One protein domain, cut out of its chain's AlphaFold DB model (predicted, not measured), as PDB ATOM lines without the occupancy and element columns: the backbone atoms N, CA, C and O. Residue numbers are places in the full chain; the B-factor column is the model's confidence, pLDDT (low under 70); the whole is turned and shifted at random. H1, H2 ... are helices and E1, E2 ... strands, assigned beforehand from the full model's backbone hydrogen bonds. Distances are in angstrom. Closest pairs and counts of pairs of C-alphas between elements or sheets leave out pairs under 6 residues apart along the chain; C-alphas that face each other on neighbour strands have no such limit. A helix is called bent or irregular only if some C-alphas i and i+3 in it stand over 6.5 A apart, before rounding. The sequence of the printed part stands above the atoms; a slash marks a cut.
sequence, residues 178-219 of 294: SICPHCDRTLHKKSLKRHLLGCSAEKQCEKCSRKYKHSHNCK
ATOM      1  N   SER A 178     204.826 122.247 216.096       77.12
ATOM      2  CA  SER A 178     203.399 122.138 215.802       77.12
ATOM      3  C   SER A 178     203.178 122.285 214.304       77.12
ATOM      4  O   SER A 178     203.791 123.139 213.660       77.12
ATOM      5  N   ILE A 179     202.327 121.435 213.741       71.25
ATOM      6  CA  ILE A 179     201.996 121.456 212.316       71.25
ATOM      7  C   ILE A 179     200.886 122.482 212.103       71.25
ATOM      8  O   ILE A 179     199.906 122.510 212.844       71.25
ATOM      9  N   CYS A 180     201.057 123.357 211.115       73.12
ATOM     10  CA  CYS A 180     199.997 124.265 210.707       73.12
ATOM     11  C   CYS A 180     198.864 123.474 210.030       73.12
ATOM     12  O   CYS A 180     199.126 122.849 209.002       73.12
ATOM     13  N   PRO A 181     197.610 123.570 210.511       62.19
ATOM     14  CA  PRO A 181     196.473 122.822 209.967       62.19
ATOM     15  C   PRO A 181     196.040 123.263 208.555       62.19
ATOM     16  O   PRO A 181     195.088 122.721 208.004       62.19
ATOM     17  N   HIS A 182     196.698 124.268 207.963       64.31
ATOM     18  CA  HIS A 182     196.321 124.844 206.667       64.31
ATOM     19  C   HIS A 182     197.374 124.692 205.565       64.31
ATOM     20  O   HIS A 182     197.070 124.960 204.402       64.31
ATOM     21  N   CYS A 183     198.616 124.328 205.894       66.81
ATOM     22  CA  CYS A 183     199.680 124.200 204.890       66.81
ATOM     23  C   CYS A 183     200.759 123.164 205.236       66.81
ATOM     24  O   CYS A 183     201.843 123.207 204.652       66.81
ATOM     25  N   ASP A 184     200.490 122.299 206.219       66.25
ATOM     26  CA  ASP A 184     201.348 121.201 206.688       66.25
ATOM     27  C   ASP A 184     202.781 121.600 207.077       66.25
ATOM     28  O   ASP A 184     203.662 120.762 207.270       66.25
ATOM     29  N   ARG A 185     203.041 122.903 207.255       68.56
ATOM     30  CA  ARG A 185     204.337 123.392 207.728       68.56
ATOM     31  C   ARG A 185     204.485 123.141 209.218       68.56
ATOM     32  O   ARG A 185     203.723 123.661 210.031       68.56
ATOM     33  N   THR A 186     205.535 122.412 209.567       77.31
ATOM     34  CA  THR A 186     205.975 122.203 210.943       77.31
ATOM     35  C   THR A 186     206.727 123.437 211.438       77.31
ATOM     36  O   THR A 186     207.814 123.757 210.959       77.31
ATOM     37  N   LEU A 187     206.141 124.155 212.391       79.56
ATOM     38  CA  LEU A 187     206.663 125.411 212.928       79.56
ATOM     39  C   LEU A 187     206.794 125.320 214.448       79.56
ATOM     40  O   LEU A 187     206.054 124.605 215.120       79.56
ATOM     41  N   HIS A 188     207.723 126.077 215.027       83.62
ATOM     42  CA  HIS A 188     207.763 126.238 216.481       83.62
ATOM     43  C   HIS A 188     206.495 126.957 216.964       83.62
ATOM     44  O   HIS A 188     206.044 127.899 216.311       83.62
ATOM     45  N   LYS A 189     205.953 126.579 218.134       78.31
ATOM     46  CA  LYS A 189     204.718 127.165 218.705       78.31
ATOM     47  C   LYS A 189     204.699 128.703 218.680       78.31
ATOM     48  O   LYS A 189     203.702 129.299 218.281       78.31
ATOM     49  N   LYS A 190     205.827 129.348 219.010       75.25
ATOM     50  CA  LYS A 190     205.980 130.820 218.988       75.25
ATOM     51  C   LYS A 190     205.876 131.428 217.577       75.25
ATOM     52  O   LYS A 190     205.433 132.559 217.423       75.25
ATOM     53  N   SER A 191     206.263 130.679 216.543       78.06
ATOM     54  CA  SER A 191     206.198 131.101 215.133       78.06
ATOM     55  C   SER A 191     204.864 130.760 214.463       78.06
ATOM     56  O   SER A 191     204.484 131.422 213.498       78.06
ATOM     57  N   LEU A 192     204.128 129.769 214.983       78.25
ATOM     58  CA  LEU A 192     202.843 129.340 214.429       78.25
ATOM     59  C   LEU A 192     201.792 130.458 214.492       78.25
ATOM     60  O   LEU A 192     201.101 130.694 213.508       78.25
ATOM     61  N   LYS A 193     201.724 131.215 215.597       75.50
ATOM     62  CA  LYS A 193     200.748 132.310 215.758       75.50
ATOM     63  C   LYS A 193     200.922 133.404 214.692       75.50
ATOM     64  O   LYS A 193     199.952 133.800 214.058       75.50
ATOM     65  N   ARG A 194     202.167 133.824 214.424       74.00
ATOM     66  CA  ARG A 194     202.505 134.801 213.365       74.00
ATOM     67  C   ARG A 194     202.253 134.246 211.961       74.00
ATOM     68  O   ARG A 194     201.828 134.971 211.073       74.00
ATOM     69  N   HIS A 195     202.514 132.959 211.765       75.19
ATOM     70  CA  HIS A 195     202.261 132.280 210.501       75.19
ATOM     71  C   HIS A 195     200.763 132.195 210.173       75.19
ATOM     72  O   HIS A 195     200.386 132.477 209.039       75.19
ATOM     73  N   LEU A 196     199.912 131.881 211.157       70.62
ATOM     74  CA  LEU A 196     198.456 131.825 210.983       70.62
ATOM     75  C   LEU A 196     197.875 133.184 210.562       70.62
ATOM     76  O   LEU A 196     197.042 133.224 209.660       70.62
ATOM     77  N   LEU A 197     198.390 134.288 211.116       68.81
ATOM     78  CA  LEU A 197     198.018 135.661 210.735       68.81
ATOM     79  C   LEU A 197     198.289 135.985 209.252       68.81
ATOM     80  O   LEU A 197     197.564 136.776 208.663       68.81
ATOM     81  N   GLY A 198     199.306 135.369 208.637       60.94
ATOM     82  CA  GLY A 198     199.622 135.533 207.210       60.94
ATOM     83  C   GLY A 198     199.089 134.416 206.304       60.94
ATOM     84  O   GLY A 198     199.268 134.480 205.089       60.94
ATOM     85  N   CYS A 199     198.490 133.366 206.874       63.62
ATOM     86  CA  CYS A 199     197.963 132.199 206.151       63.62
ATOM     87  C   CYS A 199     196.497 132.370 205.736       63.62
ATOM     88  O   CYS A 199     195.995 131.614 204.909       63.62
ATOM     89  N   SER A 200     195.811 133.369 206.288       58.00
ATOM     90  CA  SER A 200     194.382 133.608 206.085       58.00
ATOM     91  C   SER A 200     194.028 134.295 204.759       58.00
ATOM     92  O   SER A 200     192.864 134.259 204.373       58.00
ATOM     93  N   ALA A 201     194.991 134.864 204.022       61.62
ATOM     94  CA  ALA A 201     194.728 135.528 202.742       61.62
ATOM     95  C   ALA A 201     195.006 134.598 201.544       61.62
ATOM     96  O   ALA A 201     196.156 134.271 201.240       61.62
ATOM     97  N   GLU A 202     193.952 134.186 200.837       68.25
ATOM     98  CA  GLU A 202     194.076 133.508 199.544       68.25
ATOM     99  C   GLU A 202     194.546 134.501 198.470       68.25
ATOM    100  O   GLU A 202     193.840 135.438 198.115       68.25
ATOM    101  N   LYS A 203     195.749 134.295 197.932       72.94
ATOM    102  CA  LYS A 203     196.309 135.023 196.781       72.94
ATOM    103  C   LYS A 203     196.141 134.184 195.513       72.94
ATOM    104  O   LYS A 203     196.101 132.964 195.602       72.94
ATOM    105  N   GLN A 204     196.086 134.780 194.322       78.19
ATOM    106  CA  GLN A 204     195.957 134.049 193.046       78.19
ATOM    107  C   GLN A 204     197.213 134.240 192.164       78.19
ATOM    108  O   GLN A 204     197.715 135.354 192.066       78.19
ATOM    109  N   CYS A 205     197.790 133.177 191.560       74.12
ATOM    110  CA  CYS A 205     198.953 133.314 190.643       74.12
ATOM    111  C   CYS A 205     198.423 133.915 189.339       74.12
ATOM    112  O   CYS A 205     197.680 133.234 188.642       74.12
ATOM    113  N   GLU A 206     198.858 135.117 188.966       74.94
ATOM    114  CA  GLU A 206     198.487 135.758 187.689       74.94
ATOM    115  C   GLU A 206     198.837 134.895 186.464       74.94
ATOM    116  O   GLU A 206     198.193 134.985 185.428       74.94
ATOM    117  N   LYS A 207     199.836 134.008 186.581       72.88
ATOM    118  CA  LYS A 207     200.279 133.149 185.474       72.88
ATOM    119  C   LYS A 207     199.447 131.877 185.278       72.88
ATOM    120  O   LYS A 207     199.313 131.410 184.155       72.88
ATOM    121  N   CYS A 208     198.954 131.253 186.351       74.88
ATOM    122  CA  CYS A 208     198.264 129.949 186.266       74.88
ATOM    123  C   CYS A 208     196.873 129.925 186.915       74.88
ATOM    124  O   CYS A 208     196.246 128.862 187.017       74.88
ATOM    125  N   SER A 209     196.438 131.081 187.410       71.06
ATOM    126  CA  SER A 209     195.167 131.335 188.082       71.06
ATOM    127  C   SER A 209     194.908 130.472 189.323       71.06
ATOM    128  O   SER A 209     193.776 130.416 189.798       71.06
ATOM    129  N   ARG A 210     195.933 129.805 189.883       72.00
ATOM    130  CA  ARG A 210     195.812 129.016 191.121       72.00
ATOM    131  C   ARG A 210     195.777 129.910 192.347       72.00
ATOM    132  O   ARG A 210     196.631 130.784 192.490       72.00
ATOM    133  N   LYS A 211     194.854 129.612 193.257       77.12
ATOM    134  CA  LYS A 211     194.821 130.189 194.599       77.12
ATOM    135  C   LYS A 211     195.924 129.573 195.472       77.12
ATOM    136  O   LYS A 211     196.171 128.371 195.403       77.12
ATOM    137  N   TYR A 212     196.614 130.387 196.260       73.19
ATOM    138  CA  TYR A 212     197.701 130.007 197.157       73.19
ATOM    139  C   TYR A 212     197.751 130.949 198.362       73.19
ATOM    140  O   TYR A 212     197.454 132.129 198.244       73.19
ATOM    141  N   LYS A 213     198.162 130.452 199.530       58.06
ATOM    142  CA  LYS A 213     198.138 131.242 200.779       58.06
ATOM    143  C   LYS A 213     199.490 131.868 201.156       58.06
ATOM    144  O   LYS A 213     199.537 132.851 201.885       58.06
ATOM    145  N   HIS A 214     200.611 131.344 200.643       61.84
ATOM    146  CA  HIS A 214     201.960 131.802 201.027       61.84
ATOM    147  C   HIS A 214     202.886 132.113 199.852       61.84
ATOM    148  O   HIS A 214     203.206 133.272 199.612       61.84
ATOM    149  N   SER A 215     203.315 131.096 199.106       56.22
ATOM    150  CA  SER A 215     204.149 131.270 197.915       56.22
ATOM    151  C   SER A 215     203.779 130.220 196.881       56.22
ATOM    152  O   SER A 215     203.761 129.030 197.198       56.22
ATOM    153  N   HIS A 216     203.523 130.644 195.651       74.50
ATOM    154  CA  HIS A 216     203.261 129.748 194.535       74.50
ATOM    155  C   HIS A 216     204.390 129.855 193.514       74.50
ATOM    156  O   HIS A 216     204.605 130.917 192.934       74.50
ATOM    157  N   ASN A 217     205.085 128.747 193.261       68.06
ATOM    158  CA  ASN A 217     206.047 128.673 192.170       68.06
ATOM    159  C   ASN A 217     205.359 128.073 190.935       68.06
ATOM    160  O   ASN A 217     205.070 126.877 190.874       68.06
ATOM    161  N   CYS A 218     205.042 128.939 189.974       77.44
ATOM    162  CA  CYS A 218     204.423 128.584 188.703       77.44
ATOM    163  C   CYS A 218     205.500 127.860 187.839       77.44
ATOM    164  O   CYS A 218     206.270 128.514 187.144       77.44
ATOM    165  N   LYS A 219     205.600 126.516 187.921       84.31
ATOM    166  CA  LYS A 219     206.528 125.713 187.089       84.31
ATOM    167  C   LYS A 219     206.050 125.689 185.637       84.31
ATOM    168  O   LYS A 219     204.920 125.285 185.366       84.31
TER     169      LYS A 219
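This is residues 178 to 219 of the 294 residues of the protein "zinc finger protein 521" of Drosophila obscura (UniProt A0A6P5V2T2). With little regular structure, this is an elongated chain of two loose lobes end to end: residues 178 to 199, where a small loop folds back beside E1 and H1 follows, and residues 200 to 219, a folded loop with no named element. The printed part has 42 residues, with one named strand and then one named helix; its class is mixed, with only 14 residues in named elements. It is loose, with a radius of gyration of the C-alphas of 11.7 A, and spans 34 by 18 by 13 A.

H1, residues 189 to 199, measures 15.1 A from C-alpha 189 at (204.718, 127.165, 218.705) to C-alpha 199 at (197.963, 132.199, 206.151). E1, residues 186 to 188, begins with C-alpha 186 at (205.975, 122.203, 210.943).

H1 is neither bent nor irregular, but only just: C-alphas 190 and 193 are 6.3 A apart. In H1, 4 of 7 O i to N i+4 pairs are within hydrogen-bond range. H1 and E1 meet only through their tight link. E1 pairs with no named strand; its residues 186 to 187 pair antiparallel with residues 178 to 179. Residues 203 to 204 pair antiparallel with residues 211 to 212.

The two C-alphas farthest apart, of Lys 190 and Lys 207, are 34.1 A apart. The printed part has no cut. Its mean pLDDT is 71.4, with residues 181 to 185, 197 to 202, 213 to 215 and 217 under 70.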